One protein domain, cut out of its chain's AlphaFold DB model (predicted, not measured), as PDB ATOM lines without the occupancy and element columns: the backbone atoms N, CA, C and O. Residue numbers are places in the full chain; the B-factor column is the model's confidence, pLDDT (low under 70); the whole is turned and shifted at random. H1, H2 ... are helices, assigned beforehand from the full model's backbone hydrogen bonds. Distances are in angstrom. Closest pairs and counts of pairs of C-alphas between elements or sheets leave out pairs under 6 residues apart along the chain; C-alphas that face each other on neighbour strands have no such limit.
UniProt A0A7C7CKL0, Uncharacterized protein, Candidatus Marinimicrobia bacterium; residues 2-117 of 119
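This is residues 2 to 117 of the 119 residues of an uncharacterized protein of Candidatus Marinimicrobia bacterium (UniProt A0A7C7CKL0). Three long helices, H3, H5 and H6, run side by side as a trough with H5 between the other two, and H1 and H2 cross the side away from H5, bridging H3 and H6. H4 lies crosswise at one end of the trough, on the last part of H3, and the long unnamed link of residues 53 to 64 is at that same end. The printed part has 116 residues, with six named helices in the order H1, H2, H3, H4, H5, H6 and no named strand; the class is all helix. The whole is compact, with a radius of gyration of the C-alphas of 14.0 A, and elongated, spanning 39 by 25 by 22 A.

H1, residues 2 to 9, begins at C-alpha 2 at (171.488, 190.969, 177.448) and is 10.6 A long. H2, residues 13 to 29, is 24.4 A long. H3, residues 31 to 52, is the longest at 32.0 A; its C-alpha 52 is at (161.701, 198.864, 163.991). H4 holds residues 65 to 74. H5, residues 80 to 92, is 18.6 A long. H6, residues 100 to 116, is 24.3 A long and ends at C-alpha 116 at (170.011, 209.359, 172.372).

H3 is the hub, touching four other helices. H3 and H5 touch at a shallow tilt of 11 degrees, opposite ways; their closest C-alphas, of Gln 42 and Asn 84, are 5.9 A apart. H5 and H6 form a helical hairpin at 7 degrees, with the C-alphas of Val 83 and Ile 111 closest at 5.3 A. H3 and H6 are apart. H4 touches H3, at its residues 44 to 52 alone, about perpendicular at 74 degrees, with the C-alphas of Ser 48 and Thr 72 closest at 5.7 A. H2 touches H6 at a steep tilt of 48 degrees, opposite ways, with the C-alphas of Ser 24 and Met 100 closest at 5.8 A. H2 touches H3 with residues 23 to 27 alone, at a steep tilt of 51 degrees; the C-alphas of Val 27 and Phe 34 are closest, at 5.2 A. H1 touches H6, about perpendicular at 86 degrees, with the C-alphas of Val 8 and Leu 108 closest at 6.2 A. H1 and H3 only just touch, with 3 pairs of C-alphas within 8 A, those of Val 5 and Leu 41 closest at 6.5 A. Every O i to N i+4 pair is within hydrogen-bond range in H1, H3, H4, H5 and H6; in H2, 12 of 13 are.

The two C-alphas farthest apart, of Ser 29 and Asn 54, are 39.5 A apart. The printed part has no cut. The link from H3 to H4 is long, with 12 residues. The mean pLDDT of the printed part is 93.1, and no printed residue is under 70.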
ATOM      1  N   LYS A   2     172.272 189.962 176.693       85.06
ATOM      2  CA  LYS A   2     171.488 190.969 177.448       85.06
ATOM      3  C   LYS A   2     172.339 191.785 178.435       85.06
ATOM      4  O   LYS A   2     172.387 193.002 178.319       85.06
ATOM      5  N   ASP A   3     173.086 191.115 179.307       88.19
ATOM      6  CA  ASP A   3     173.931 191.780 180.316       88.19
ATOM      7  C   ASP A   3     175.012 192.668 179.681       88.19
ATOM      8  O   ASP A   3     175.377 193.722 180.195       88.19
ATOM      9  N   GLN A   4     175.504 192.262 178.508       90.88
ATOM     10  CA  GLN A   4     176.476 193.036 177.747       90.88
ATOM     11  C   GLN A   4     175.842 194.312 177.184       90.88
ATOM     12  O   GLN A   4     176.429 195.384 177.298       90.88
ATOM     13  N   VAL A   5     174.632 194.218 176.626       92.00
ATOM     14  CA  VAL A   5     173.872 195.392 176.181       92.00
ATOM     15  C   VAL A   5     173.649 196.326 177.363       92.00
ATOM     16  O   VAL A   5     173.981 197.501 177.260       92.00
ATOM     17  N   GLU A   6     173.185 195.812 178.504       90.81
ATOM     18  CA  GLU A   6     173.000 196.602 179.726       90.81
ATOM     19  C   GLU A   6     174.287 197.325 180.144       90.81
ATOM     20  O   GLU A   6     174.246 198.522 180.418       90.81
ATOM     21  N   SER A   7     175.442 196.653 180.100       90.75
ATOM     22  CA  SER A   7     176.733 197.265 180.446       90.75
ATOM     23  C   SER A   7     177.163 198.407 179.514       90.75
ATOM     24  O   SER A   7     177.854 199.325 179.950       90.75
ATOM     25  N   VAL A   8     176.743 198.366 178.245       91.19
ATOM     26  CA  VAL A   8     177.072 199.374 177.226       91.19
ATOM     27  C   VAL A   8     176.089 200.547 177.273       91.19
ATOM     28  O   VAL A   8     176.478 201.703 177.088       91.19
ATOM     29  N   VAL A   9     174.807 200.265 177.527       88.81
ATOM     30  CA  VAL A   9     173.752 201.287 177.514       88.81
ATOM     31  C   VAL A   9     173.585 201.998 178.858       88.81
ATOM     32  O   VAL A   9     173.104 203.129 178.889       88.81
ATOM     33  N   ASN A  10     173.995 201.376 179.964       85.25
ATOM     34  CA  ASN A  10     174.006 202.007 181.278       85.25
ATOM     35  C   ASN A  10     175.174 202.995 181.371       85.25
ATOM     36  O   ASN A  10     176.313 202.608 181.156       85.25
ATOM     37  N   THR A  11     174.900 204.255 181.707       80.62
ATOM     38  CA  THR A  11     175.913 205.325 181.807       80.62
ATOM     39  C   THR A  11     176.634 205.373 183.158       80.62
ATOM     40  O   THR A  11     177.430 206.280 183.402       80.62
ATOM     41  N   ASP A  12     176.386 204.405 184.042       87.44
ATOM     42  CA  ASP A  12     177.121 204.258 185.295       87.44
ATOM     43  C   ASP A  12     178.628 204.046 185.049       87.44
ATOM     44  O   ASP A  12     179.065 203.079 184.418       87.44
ATOM     45  N   GLY A  13     179.449 204.945 185.601       83.06
ATOM     46  CA  GLY A  13     180.898 204.941 185.387       83.06
ATOM     47  C   GLY A  13     181.598 203.680 185.905       83.06
ATOM     48  O   GLY A  13     182.621 203.271 185.347       83.06
ATOM     49  N   ASN A  14     181.055 203.018 186.934       89.06
ATOM     50  CA  ASN A  14     181.610 201.751 187.414       89.06
ATOM     51  C   ASN A  14     181.359 200.614 186.421       89.06
ATOM     52  O   ASN A  14     182.285 199.854 186.129       89.06
ATOM     53  N   SER A  15     180.150 200.541 185.867       88.50
ATOM     54  CA  SER A  15     179.766 199.586 184.826       88.50
ATOM     55  C   SER A  15     180.664 199.714 183.593       88.50
ATOM     56  O   SER A  15     181.236 198.722 183.137       88.50
ATOM     57  N   TRP A  16     180.902 200.942 183.124       94.94
ATOM     58  CA  TRP A  16     181.807 201.195 181.998       94.94
ATOM     59  C   TRP A  16     183.241 200.797 182.291       94.94
ATOM     60  O   TRP A  16     183.877 200.125 181.481       94.94
ATOM     61  N   ARG A  17     183.755 201.150 183.471       94.56
ATOM     62  CA  ARG A  17     185.117 200.781 183.862       94.56
ATOM     63  C   ARG A  17     185.304 199.263 183.892       94.56
ATOM     64  O   ARG A  17     186.331 198.771 183.429       94.56
ATOM     65  N   LEU A  18     184.327 198.516 184.414       93.94
ATOM     66  CA  LEU A  18     184.364 197.051 184.427       93.94
ATOM     67  C   LEU A  18     184.337 196.475 183.009       93.94
ATOM     68  O   LEU A  18     185.161 195.614 182.693       93.94
ATOM     69  N   TYR A  19     183.453 196.986 182.149       95.50
ATOM     70  CA  TYR A  19     183.374 196.579 180.748       95.50
ATOM     71  C   TYR A  19     184.694 196.830 180.009       95.50
ATOM     72  O   TYR A  19     185.257 195.907 179.419       95.50
ATOM     73  N   ILE A  20     185.237 198.049 180.102       96.19
ATOM     74  CA  ILE A  20     186.490 198.451 179.451       96.19
ATOM     75  C   ILE A  20     187.647 197.570 179.920       96.19
ATOM     76  O   ILE A  20     188.409 197.071 179.091       96.19
ATOM     77  N   ASN A  21     187.778 197.343 181.230       95.62
ATOM     78  CA  ASN A  21     188.844 196.510 181.783       95.62
ATOM     79  C   ASN A  21     188.733 195.056 181.313       95.62
ATOM     80  O   ASN A  21     189.742 194.455 180.941       95.62
ATOM     81  N   ASN A  22     187.520 194.495 181.304       96.06
ATOM     82  CA  ASN A  22     187.295 193.131 180.845       96.06
ATOM     83  C   ASN A  22     187.617 192.984 179.353       96.06
ATOM     84  O   ASN A  22     188.435 192.149 178.982       96.06
ATOM     85  N   MET A  23     187.051 193.842 178.506       96.50
ATOM     86  CA  MET A  23     187.270 193.806 177.058       96.50
ATOM     87  C   MET A  23     188.737 194.084 176.688       96.50
ATOM     88  O   MET A  23     189.285 193.425 175.808       96.50
ATOM     89  N   SER A  24     189.420 194.976 177.415       95.50
ATOM     90  CA  SER A  24     190.862 195.236 177.244       95.50
ATOM     91  C   SER A  24     191.749 194.061 177.659       95.50
ATOM     92  O   SER A  24     192.886 193.955 177.200       95.50
ATOM     93  N   ARG A  25     191.265 193.191 178.552       95.44
ATOM     94  CA  ARG A  25     191.933 191.929 178.878       95.44
ATOM     95  C   ARG A  25     191.687 190.904 177.775       95.44
ATOM     96  O   ARG A  25     192.658 190.342 177.281       95.44
ATOM     97  N   ILE A  26     190.426 190.725 177.368       96.25
ATOM     98  CA  ILE A  26     190.026 189.742 176.347       96.25
ATOM     99  C   ILE A  26     190.769 190.002 175.039       96.25
ATOM    100  O   ILE A  26     191.424 189.099 174.546       96.25
ATOM    101  N   VAL A  27     190.806 191.242 174.540       94.75
ATOM    102  CA  VAL A  27     191.496 191.574 173.275       94.75
ATOM    103  C   VAL A  27     192.975 191.163 173.246       94.75
ATOM    104  O   VAL A  27     193.528 190.938 172.175       94.75
ATOM    105  N   ARG A  28     193.632 191.062 174.411       91.81
ATOM    106  CA  ARG A  28     195.037 190.643 174.527       91.81
ATOM    107  C   ARG A  28     195.195 189.135 174.673       91.81
ATOM    108  O   ARG A  28     196.196 188.600 174.213       91.81
ATOM    109  N   SER A  29     194.274 188.478 175.376       95.19
ATOM    110  CA  SER A  29     194.353 187.041 175.657       95.19
ATOM    111  C   SER A  29     193.710 186.186 174.570       95.19
ATOM    112  O   SER A  29     194.200 185.100 174.291       95.19
ATOM    113  N   ASP A  30     192.614 186.673 173.993       96.75
ATOM    114  CA  ASP A  30     191.781 185.988 173.012       96.75
ATOM    115  C   ASP A  30     191.109 187.024 172.075       96.75
ATOM    116  O   ASP A  30     190.000 187.508 172.332       96.75
ATOM    117  N   PRO A  31     191.804 187.432 170.997       94.56
ATOM    118  CA  PRO A  31     191.275 188.379 170.017       94.56
ATOM    119  C   PRO A  31     189.987 187.906 169.330       94.56
ATOM    120  O   PRO A  31     189.170 188.742 168.933       94.56
ATOM    121  N   ASP A  32     189.797 186.594 169.181       96.31
ATOM    122  CA  ASP A  32     188.619 186.034 168.523       96.31
ATOM    123  C   ASP A  32     187.403 186.092 169.451       96.31
ATOM    124  O   ASP A  32     186.332 186.509 169.005       96.31
ATOM    125  N   ASP A  33     187.567 185.809 170.751       96.94
ATOM    126  CA  ASP A  33     186.506 186.059 171.735       96.94
ATOM    127  C   ASP A  33     186.165 187.551 171.806       96.94
ATOM    128  O   ASP A  33     184.993 187.914 171.782       96.94
ATOM    129  N   PHE A  34     187.151 188.455 171.778       96.56
ATOM    130  CA  PHE A  34     186.864 189.896 171.746       96.56
ATOM    131  C   PHE A  34     185.970 190.282 170.556       96.56
ATOM    132  O   PHE A  34     184.967 190.982 170.732       96.56
ATOM    133  N   LYS A  35     186.309 189.805 169.350       96.56
ATOM    134  CA  LYS A  35     185.503 190.027 168.140       96.56
ATOM    135  C   LYS A  35     184.121 189.405 168.279       96.56
ATOM    136  O   LYS A  35     183.130 190.050 167.943       96.56
ATOM    137  N   PHE A  36     184.036 188.191 168.816       96.81
ATOM    138  CA  PHE A  36     182.772 187.505 169.048       96.81
ATOM    139  C   PHE A  36     181.868 188.273 170.022       96.81
ATOM    140  O   PHE A  36     180.690 188.479 169.732       96.81
ATOM    141  N   GLN A  37     182.411 188.784 171.130       96.94
ATOM    142  CA  GLN A  37     181.671 189.625 172.071       96.94
ATOM    143  C   GLN A  37     181.119 190.882 171.385       96.94
ATOM    144  O   GLN A  37     179.964 191.243 171.613       96.94
ATOM    145  N   LEU A  38     181.902 191.553 170.537       97.00
ATOM    146  CA  LEU A  38     181.416 192.713 169.783       97.00
ATOM    147  C   LEU A  38     180.378 192.325 168.721       97.00
ATOM    148  O   LEU A  38     179.377 193.020 168.573       97.00
ATOM    149  N   PHE A  39     180.530 191.173 168.070       96.50
ATOM    150  CA  PHE A  39     179.547 190.646 167.126       96.50
ATOM    151  C   PHE A  39     178.187 190.355 167.784       96.50
ATOM    152  O   PHE A  39     177.137 190.639 167.201       96.50
ATOM    153  N   LEU A  40     178.165 189.840 169.019       95.94
ATOM    154  CA  LEU A  40     176.919 189.660 169.778       95.94
ATOM    155  C   LEU A  40     176.218 190.999 170.043       95.94
ATOM    156  O   LEU A  40     174.990 191.085 169.942       95.94
ATOM    157  N   LEU A  41     176.989 192.044 170.343       96.19
ATOM    158  CA  LEU A  41     176.477 193.396 170.538       96.19
ATOM    159  C   LEU A  41     175.920 193.984 169.227       96.19
ATOM    160  O   LEU A  41     174.810 194.514 169.217       96.19
ATOM    161  N   GLN A  42     176.629 193.824 168.105       96.69
ATOM    162  CA  GLN A  42     176.134 194.217 166.776       96.69
ATOM    163  C   GLN A  42     174.846 193.486 166.411       96.69
ATOM    164  O   GLN A  42     173.889 194.104 165.946       96.69
ATOM    165  N   THR A  43     174.795 192.178 166.678       96.44
ATOM    166  CA  THR A  43     173.608 191.351 166.445       96.44
ATOM    167  C   THR A  43     172.414 191.931 167.193       96.44
ATOM    168  O   THR A  43     171.353 192.110 166.602       96.44
ATOM    169  N   TRP A  44     172.568 192.313 168.463       96.69
ATOM    170  CA  TRP A  44     171.486 192.948 169.215       96.69
ATOM    171  C   TRP A  44     170.952 194.222 168.539       96.69
ATOM    172  O   TRP A  44     169.738 194.374 168.346       96.69
ATOM    173  N   PHE A  45     171.844 195.129 168.130       95.94
ATOM    174  CA  PHE A  45     171.448 196.382 167.480       95.94
ATOM    175  C   PHE A  45     170.821 196.153 166.101       95.94
ATOM    176  O   PHE A  45     169.811 196.777 165.773       95.94
ATOM    177  N   GLN A  46     171.334 195.199 165.323       96.25
ATOM    178  CA  GLN A  46     170.759 194.806 164.038       96.25
ATOM    179  C   GLN A  46     169.339 194.246 164.197       96.25
ATOM    180  O   GLN A  46     168.448 194.557 163.406       96.25
ATOM    181  N   GLN A  47     169.110 193.422 165.218       95.94
ATOM    182  CA  GLN A  47     167.799 192.829 165.489       95.94
ATOM    183  C   GLN A  47     166.803 193.890 165.961       95.94
ATOM    184  O   GLN A  47     165.653 193.889 165.531       95.94
ATOM    185  N   SER A  48     167.270 194.861 166.748       95.50
ATOM    186  CA  SER A  48     166.484 196.041 167.126       95.50
ATOM    187  C   SER A  48     166.104 196.880 165.900       95.50
ATOM    188  O   SER A  48     164.962 197.312 165.768       95.50
ATOM    189  N   PHE A  49     167.038 197.073 164.962       95.75
ATOM    190  CA  PHE A  49     166.781 197.785 163.709       95.75
ATOM    191  C   PHE A  49     165.739 197.060 162.854       95.75
ATOM    192  O   PHE A  49     164.768 197.677 162.422       95.75
ATOM    193  N   ARG A  50     165.898 195.744 162.661       95.50
ATOM    194  CA  ARG A  50     164.929 194.912 161.934       95.50
ATOM    195  C   ARG A  50     163.534 195.021 162.542       95.50
ATOM    196  O   ARG A  50     162.584 195.295 161.812       95.50
ATOM    197  N   LEU A  51     163.440 194.921 163.870       94.56
ATOM    198  CA  LEU A  51     162.181 195.052 164.597       94.56
ATOM    199  C   LEU A  51     161.502 196.411 164.343       94.56
ATOM    200  O   LEU A  51     160.298 196.443 164.108       94.56
ATOM    201  N   ARG A  52     162.252 197.527 164.317       93.44
ATOM    202  CA  ARG A  52     161.701 198.864 163.991       93.44
ATOM    203  C   ARG A  52     161.174 198.971 162.569       93.44
ATOM    204  O   ARG A  52     160.193 199.667 162.333       93.44
ATOM    205  N   GLN A  53     161.846 198.318 161.629       94.38
ATOM    206  CA  GLN A  53     161.504 198.368 160.210       94.38
ATOM    207  C   GLN A  53     160.415 197.356 159.826       94.38
ATOM    208  O   GLN A  53     160.132 197.195 158.642       94.38
ATOM    209  N   ASN A  54     159.812 196.658 160.799       92.44
ATOM    210  CA  ASN A  54     158.896 195.534 160.565       92.44
ATOM    211  C   ASN A  54     159.505 194.449 159.655       92.44
ATOM    212  O   ASN A  54     158.805 193.784 158.894       92.44
ATOM    213  N   ILE A  55     160.826 194.281 159.731       94.81
ATOM    214  CA  ILE A  55     161.565 193.205 159.076       94.81
ATOM    215  C   ILE A  55     161.657 192.044 160.062       94.81
ATOM    216  O   ILE A  55     161.801 192.256 161.267       94.81
ATOM    217  N   ASP A  56     161.623 190.817 159.540       92.81
ATOM    218  CA  ASP A  56     161.819 189.612 160.339       92.81
ATOM    219  C   ASP A  56     163.058 189.730 161.246       92.81
ATOM    220  O   ASP A  56     164.175 189.992 160.786       92.81
ATOM    221  N   ALA A  57     162.845 189.563 162.548       92.38
ATOM    222  CA  ALA A  57     163.860 189.668 163.586       92.38
ATOM    223  C   ALA A  57     163.830 188.376 164.411       92.38
ATOM    224  O   ALA A  57     163.031 188.272 165.342       92.38
ATOM    225  N   PRO A  58     164.675 187.378 164.099       91.06
ATOM    226  CA  PRO A  58     164.671 186.090 164.796       91.06
ATOM    227  C   PRO A  58     164.821 186.190 166.321       91.06
ATOM    228  O   PRO A  58     164.223 185.402 167.054       91.06
ATOM    229  N   LEU A  59     165.556 187.189 166.834       88.38
ATOM    230  CA  LEU A  59     165.648 187.412 168.286       88.38
ATOM    231  C   LEU A  59     164.346 187.945 168.910       88.38
ATOM    232  O   LEU A  59     164.172 187.867 170.121       88.38
ATOM    233  N   ALA A  60     163.413 188.449 168.101       84.12
ATOM    234  CA  ALA A  60     162.075 188.844 168.536       84.12
ATOM    235  C   ALA A  60     161.091 187.661 168.635       84.12
ATOM    236  O   ALA A  60     159.949 187.859 169.038       84.12
ATOM    237  N   GLN A  61     161.511 186.447 168.270       81.31
ATOM    238  CA  GLN A  61     160.673 185.238 168.269       81.31
ATOM    239  C   GLN A  61     161.120 184.201 169.308       81.31
ATOM    240  O   GLN A  61     160.532 183.129 169.413       81.31
ATOM    241  N   ASN A  62     162.168 184.503 170.075       79.69
ATOM    242  CA  ASN A  62     162.742 183.606 171.074       79.69
ATOM    243  C   ASN A  62     162.699 184.233 172.480       79.69
ATOM    244  O   ASN A  62     162.044 185.252 172.702       79.69
ATOM    245  N   GLY A  63     163.416 183.642 173.441       83.81
ATOM    246  CA  GLY A  63     163.472 184.123 174.827       83.81
ATOM    247  C   GLY A  63     164.016 185.549 175.024       83.81
ATOM    248  O   GLY A  63     164.009 186.040 176.148       83.81
ATOM    249  N   LEU A  64     164.482 186.228 173.969       89.69
ATOM    250  CA  LEU A  64     164.955 187.616 174.007       89.69
ATOM    251  C   LEU A  64     163.909 188.633 173.526       89.69
ATOM    252  O   LEU A  64     164.172 189.834 173.592       89.69
ATOM    253  N   ALA A  65     162.730 188.185 173.086       90.94
ATOM    254  CA  ALA A  65     161.728 189.036 172.446       90.94
ATOM    255  C   ALA A  65     161.307 190.242 173.294       90.94
ATOM    256  O   ALA A  65     161.287 191.376 172.809       90.94
ATOM    257  N   GLU A  66     161.006 190.012 174.572       92.06
ATOM    258  CA  GLU A  66     160.578 191.068 175.492       92.06
ATOM    259  C   GLU A  66     161.684 192.105 175.712       92.06
ATOM    260  O   GLU A  66     161.446 193.307 175.586       92.06
ATOM    261  N   ALA A  67     162.913 191.648 175.965       92.62
ATOM    262  CA  ALA A  67     164.054 192.526 176.184       92.62
ATOM    263  C   ALA A  67     164.394 193.344 174.925       92.62
ATOM    264  O   ALA A  67     164.691 194.536 175.020       92.62
ATOM    265  N   LEU A  68     164.300 192.731 173.742       93.75
ATOM    266  CA  LEU A  68     164.540 193.406 172.468       93.75
ATOM    267  C   LEU A  68     163.472 194.469 172.187       93.75
ATOM    268  O   LEU A  68     163.796 195.581 171.761       93.75
ATOM    269  N   LYS A  69     162.201 194.152 172.466       93.38
ATOM    270  CA  LYS A  69     161.089 195.099 172.345       93.38
ATOM    271  C   LYS A  69     161.266 196.270 173.308       93.38
ATOM    272  O   LYS A  69     161.198 197.410 172.860       93.38
ATOM    273  N   LEU A  70     161.570 195.996 174.578       93.62
ATOM    274  CA  LEU A  70     161.813 197.017 175.598       93.62
ATOM    275  C   LEU A  70     162.958 197.954 175.203       93.62
ATOM    276  O   LEU A  70     162.809 199.176 175.267       93.62
ATOM    277  N   PHE A  71     164.089 197.402 174.759       94.50
ATOM    278  CA  PHE A  71     165.213 198.197 174.270       94.50
ATOM    279  C   PHE A  71     164.788 199.079 173.089       94.50
ATOM    280  O   PHE A  71     165.025 200.288 173.080       94.50
ATOM    281  N   THR A  72     164.100 198.486 172.113       93.44
ATOM    282  CA  THR A  72     163.666 199.175 170.897       93.44
ATOM    283  C   THR A  72     162.743 200.352 171.206       93.44
ATOM    284  O   THR A  72     162.920 201.417 170.614       93.44
ATOM    285  N   THR A  73     161.817 200.188 172.157       94.00
ATOM    286  CA  THR A  73     160.906 201.250 172.613       94.00
ATOM    287  C   THR A  73     161.572 202.283 173.519       94.00
ATOM    288  O   THR A  73     161.109 203.416 173.558       94.00
ATOM    289  N   SER A  74     162.641 201.922 174.236       94.00
ATOM    290  CA  SER A  74     163.363 202.843 175.134       94.00
ATOM    291  C   SER A  74     164.261 203.822 174.379       94.00
ATOM    292  O   SER A  74     164.523 204.918 174.865       94.00
ATOM    293  N   TYR A  75     164.707 203.452 173.176       94.25
ATOM    294  CA  TYR A  75     165.612 204.261 172.357       94.25
ATOM    295  C   TYR A  75     165.031 204.587 170.973       94.25
ATOM    296  O   TYR A  75     165.696 204.338 169.969       94.25
ATOM    297  N   PRO A  76     163.804 205.125 170.856       93.06
ATOM    298  CA  PRO A  76     163.078 205.187 169.584       93.06
ATOM    299  C   PRO A  76     163.803 205.990 168.491       93.06
ATOM    300  O   PRO A  76     163.649 205.680 167.314       93.06
ATOM    301  N   GLN A  77     164.628 206.967 168.878       94.12
ATOM    302  CA  GLN A  77     165.393 207.836 167.975       94.12
ATOM    303  C   GLN A  77     166.834 207.365 167.728       94.12
ATOM    304  O   GLN A  77     167.613 208.082 167.104       94.12
ATOM    305  N   ALA A  78     167.214 206.182 168.226       96.00
ATOM    306  CA  ALA A  78     168.587 205.718 168.089       96.00
ATOM    307  C   ALA A  78     168.987 205.506 166.626       96.00
ATOM    308  O   ALA A  78     168.283 204.806 165.889       96.00
ATOM    309  N   ASP A  79     170.167 206.003 166.263       96.81
ATOM    310  CA  ASP A  79     170.824 205.697 164.995       96.81
ATOM    311  C   ASP A  79     171.577 204.364 165.114       96.81
ATOM    312  O   ASP A  79     172.773 204.295 165.401       96.81
ATOM    313  N   LEU A  80     170.835 203.266 164.946       95.88
ATOM    314  CA  LEU A  80     171.368 201.907 165.092       95.88
ATOM    315  C   LEU A  80     172.389 201.547 164.002       95.88
ATOM    316  O   LEU A  80     173.219 200.663 164.211       95.88
ATOM    317  N   THR A  81     172.355 202.234 162.857       95.56
ATOM    318  CA  THR A  81     173.360 202.075 161.804       95.56
ATOM    319  C   THR A  81     174.677 202.713 162.231       95.56
ATOM    320  O   THR A  81     175.713 202.059 162.137       95.56
ATOM    321  N   ALA A  82     174.640 203.934 162.774       97.38
ATOM    322  CA  ALA A  82     175.827 204.592 163.310       97.38
ATOM    323  C   ALA A  82     176.428 203.826 164.500       97.38
ATOM    324  O   ALA A  82     177.637 203.608 164.532       97.38
ATOM    325  N   VAL A  83     175.592 203.322 165.420       97.12
ATOM    326  CA  VAL A  83     176.034 202.419 166.501       97.12
ATOM    327  C   VAL A  83     176.810 201.224 165.939       97.12
ATOM    328  O   VAL A  83     177.892 200.906 166.432       97.12
ATOM    329  N   ASN A  84     176.300 200.580 164.885       97.06
ATOM    330  CA  ASN A  84     176.994 199.456 164.262       97.06
ATOM    331  C   ASN A  84     178.347 199.875 163.658       97.06
ATOM    332  O   ASN A  84     179.337 199.169 163.836       97.06
ATOM    333  N   SER A  85     178.419 201.038 163.000       97.50
ATOM    334  CA  SER A  85     179.671 201.573 162.444       97.50
ATOM    335  C   SER A  85     180.743 201.841 163.506       97.50
ATOM    336  O   SER A  85     181.922 201.589 163.256       97.50
ATOM    337  N   VAL A  86     180.358 202.307 164.698       97.62
ATOM    338  CA  VAL A  86     181.286 202.500 165.829       97.62
ATOM    339  C   VAL A  86     181.897 201.165 166.272       97.62
ATOM    340  O   VAL A  86     183.101 201.087 166.541       97.62
ATOM    341  N   ILE A  87     181.093 200.097 166.315       97.31
ATOM    342  CA  ILE A  87     181.575 198.766 166.705       97.31
ATOM    343  C   ILE A  87     182.545 198.210 165.653       97.31
ATOM    344  O   ILE A  87     183.631 197.762 166.016       97.31
ATOM    345  N   GLU A  88     182.221 198.327 164.362       96.56
ATOM    346  CA  GLU A  88     183.121 197.928 163.265       96.56
ATOM    347  C   GLU A  88     184.468 198.664 163.327       96.56
ATOM    348  O   GLU A  88     185.536 198.058 163.228       96.56
ATOM    349  N   SER A  89     184.446 199.980 163.573       96.00
ATOM    350  CA  SER A  89     185.669 200.775 163.744       96.00
ATOM    351  C   SER A  89     186.485 200.335 164.966       96.00
ATOM    352  O   SER A  89     187.721 200.372 164.949       96.00
ATOM    353  N   THR A  90     185.815 199.906 166.036       96.44
ATOM    354  CA  THR A  90     186.473 199.385 167.242       96.44
ATOM    355  C   THR A  90     187.152 198.046 166.964       96.44
ATOM    356  O   THR A  90     188.299 197.857 167.370       96.44
ATOM    357  N   ILE A  91     186.502 197.153 166.214       95.00
ATOM    358  CA  ILE A  91     187.099 195.891 165.755       95.00
ATOM    359  C   ILE A  91     188.326 196.179 164.877       95.00
ATOM    360  O   ILE A  91     189.410 195.665 165.148       95.00
ATOM    361  N   GLY A  92     188.209 197.071 163.890       93.06
ATOM    362  CA  GLY A  92     189.321 197.431 162.997       93.06
ATOM    363  C   GLY A  92     190.495 198.147 163.682       93.06
ATOM    364  O   GLY A  92     191.592 198.227 163.129       93.06
ATOM    365  N   SER A  93     190.301 198.659 164.900       91.69
ATOM    366  CA  SER A  93     191.374 199.265 165.699       91.69
ATOM    367  C   SER A  93     192.345 198.231 166.278       91.69
ATOM    368  O   SER A  93     193.481 198.587 166.603       91.69
ATOM    369  N   MET A  94     191.930 196.961 166.375       88.00
ATOM    370  CA  MET A  94     192.790 195.859 166.819       88.00
ATOM    371  C   MET A  94     193.999 195.699 165.898       88.00
ATOM    372  O   MET A  94     195.134 195.663 166.368       88.00
ATOM    373  N   ASP A  95     193.764 195.710 164.584       83.44
ATOM    374  CA  ASP A  95     194.803 195.514 163.566       83.44
ATOM    375  C   ASP A  95     195.819 196.669 163.532       83.44
ATOM    376  O   ASP A  95     196.911 196.548 162.978       83.44
ATOM    377  N   ARG A  96     195.471 197.805 164.149       82.62
ATOM    378  CA  ARG A  96     196.309 199.009 164.237       82.62
ATOM    379  C   ARG A  96     197.049 199.136 165.569       82.62
ATOM    380  O   ARG A  96     197.707 200.151 165.787       82.62
ATOM    381  N   ASN A  97     196.949 198.138 166.454       77.75
ATOM    382  CA  ASN A  97     197.559 198.131 167.791       77.75
ATOM    383  C   ASN A  97     197.224 199.384 168.625       77.75
ATOM    384  O   ASN A  97     198.069 199.919 169.345       77.75
ATOM    385  N   PHE A  98     195.989 199.883 168.522       84.38
ATOM    386  CA  PHE A  98     195.560 201.049 169.292       84.38
ATOM    387  C   PHE A  98     195.479 200.761 170.794       84.38
ATOM    388  O   PHE A  98     195.337 199.622 171.245       84.38
ATOM    389  N   TYR A  99     195.537 201.827 171.597       91.62
ATOM    390  CA  TYR A  99     195.355 201.729 173.040       91.62
ATOM    391  C   TYR A  99     193.890 201.407 173.380       91.62
ATOM    392  O   TYR A  99     193.051 202.294 173.537       91.62
ATOM    393  N   MET A 100     193.598 200.110 173.500       94.12
ATOM    394  CA  MET A 100     192.239 199.571 173.618       94.12
ATOM    395  C   MET A 100     191.366 200.181 174.721       94.12
ATOM    396  O   MET A 100     190.188 200.397 174.445       94.12
ATOM    397  N   PRO A 101     191.870 200.527 175.924       95.50
ATOM    398  CA  PRO A 101     191.034 201.185 176.925       95.50
ATOM    399  C   PRO A 101     190.434 202.512 176.442       95.50
ATOM    400  O   PRO A 101     189.260 202.785 176.695       95.50
ATOM    401  N   LEU A 102     191.205 203.318 175.703       96.31
ATOM    402  CA  LEU A 102     190.712 204.567 175.119       96.31
ATOM    403  C   LEU A 102     189.768 204.294 173.945       96.31
ATOM    404  O   LEU A 102     188.705 204.903 173.879       96.31
ATOM    405  N   THR A 103     190.107 203.344 173.069       96.62
ATOM    406  CA  THR A 103     189.229 202.932 171.961       96.62
ATOM    407  C   THR A 103     187.853 202.494 172.473       96.62
ATOM    408  O   THR A 103     186.833 202.950 171.969       96.62
ATOM    409  N   LEU A 104     187.815 201.664 173.519       97.12
ATOM    410  CA  LEU A 104     186.576 201.192 174.142       97.12
ATOM    411  C   LEU A 104     185.825 202.316 174.861       97.12
ATOM    412  O   LEU A 104     184.601 202.347 174.816       97.12
ATOM    413  N   THR A 105     186.535 203.253 175.493       96.62
ATOM    414  CA  THR A 105     185.904 204.439 176.092       96.62
ATOM    415  C   THR A 105     185.180 205.257 175.024       96.62
ATOM    416  O   THR A 105     184.006 205.580 175.196       96.62
ATOM    417  N   ASN A 106     185.847 205.528 173.899       96.56
ATOM    418  CA  ASN A 106     185.251 206.258 172.781       96.56
ATOM    419  C   ASN A 106     184.064 205.491 172.187       96.56
ATOM    420  O   ASN A 106     183.010 206.083 171.985       96.56
ATOM    421  N   MET A 107     184.186 204.169 172.023       97.25
ATOM    422  CA  MET A 107     183.081 203.314 171.580       97.25
ATOM    423  C   MET A 107     181.836 203.499 172.455       97.25
ATOM    424  O   MET A 107     180.746 203.707 171.932       97.25
ATOM    425  N   LEU A 108     181.976 203.444 173.786       96.94
ATOM    426  CA  LEU A 108     180.840 203.597 174.702       96.94
ATOM    427  C   LEU A 108     180.220 204.999 174.624       96.94
ATOM    428  O   LEU A 108     178.995 205.126 174.596       96.94
ATOM    429  N   VAL A 109     181.049 206.044 174.549       95.88
ATOM    430  CA  VAL A 109     180.592 207.436 174.407       95.88
ATOM    431  C   VAL A 109     179.817 207.635 173.102       95.88
ATOM    432  O   VAL A 109     178.717 208.194 173.126       95.88
ATOM    433  N   ASP A 110     180.339 207.135 171.985       97.06
ATOM    434  CA  ASP A 110     179.710 207.271 170.672       97.06
ATOM    435  C   ASP A 110     178.415 206.454 170.587       97.06
ATOM    436  O   ASP A 110     177.397 206.953 170.105       97.06
ATOM    437  N   ILE A 111     178.394 205.230 171.134       96.31
ATOM    438  CA  ILE A 111     177.160 204.436 171.233       96.31
ATOM    439  C   ILE A 111     176.096 205.213 172.015       96.31
ATOM    440  O   ILE A 111     174.966 205.325 171.546       96.31
ATOM    441  N   GLN A 112     176.431 205.806 173.164       95.12
ATOM    442  CA  GLN A 112     175.475 206.619 173.926       95.12
ATOM    443  C   GLN A 112     174.955 207.819 173.146       95.12
ATOM    444  O   GLN A 112     173.765 208.132 173.217       95.12
ATOM    445  N   HIS A 113     175.840 208.502 172.424       95.19
ATOM    446  CA  HIS A 113     175.461 209.622 171.578       95.19
ATOM    447  C   HIS A 113     174.425 209.186 170.536       95.19
ATOM    448  O   HIS A 113     173.348 209.778 170.452       95.19
ATOM    449  N   TYR A 114     174.692 208.097 169.814       96.44
ATOM    450  CA  TYR A 114     173.783 207.598 168.788       96.44
ATOM    451  C   TYR A 114     172.510 206.960 169.345       96.44
ATOM    452  O   TYR A 114     171.483 207.003 168.673       96.44
ATOM    453  N   LEU A 115     172.524 206.425 170.571       94.69
ATOM    454  CA  LEU A 115     171.321 205.912 171.234       94.69
ATOM    455  C   LEU A 115     170.342 207.019 171.640       94.69
ATOM    456  O   LEU A 115     169.131 206.814 171.562       94.69
ATOM    457  N   LYS A 116     170.847 208.190 172.045       91.19
ATOM    458  CA  LYS A 116     170.011 209.359 172.372       91.19
ATOM    459  C   LYS A 116     169.331 209.963 171.138       91.19
ATOM    460  O   LYS A 116     168.312 210.633 171.288       91.19
ATOM    461  N   GLY A 117     169.850 209.678 169.942       79.12
ATOM    462  CA  GLY A 117     169.413 210.289 168.690       79.12
ATOM    463  C   GLY A 117     169.995 211.694 168.504       79.12
ATOM    464  O   GLY A 117     170.581 212.273 169.421       79.12
TER     465      GLY A 117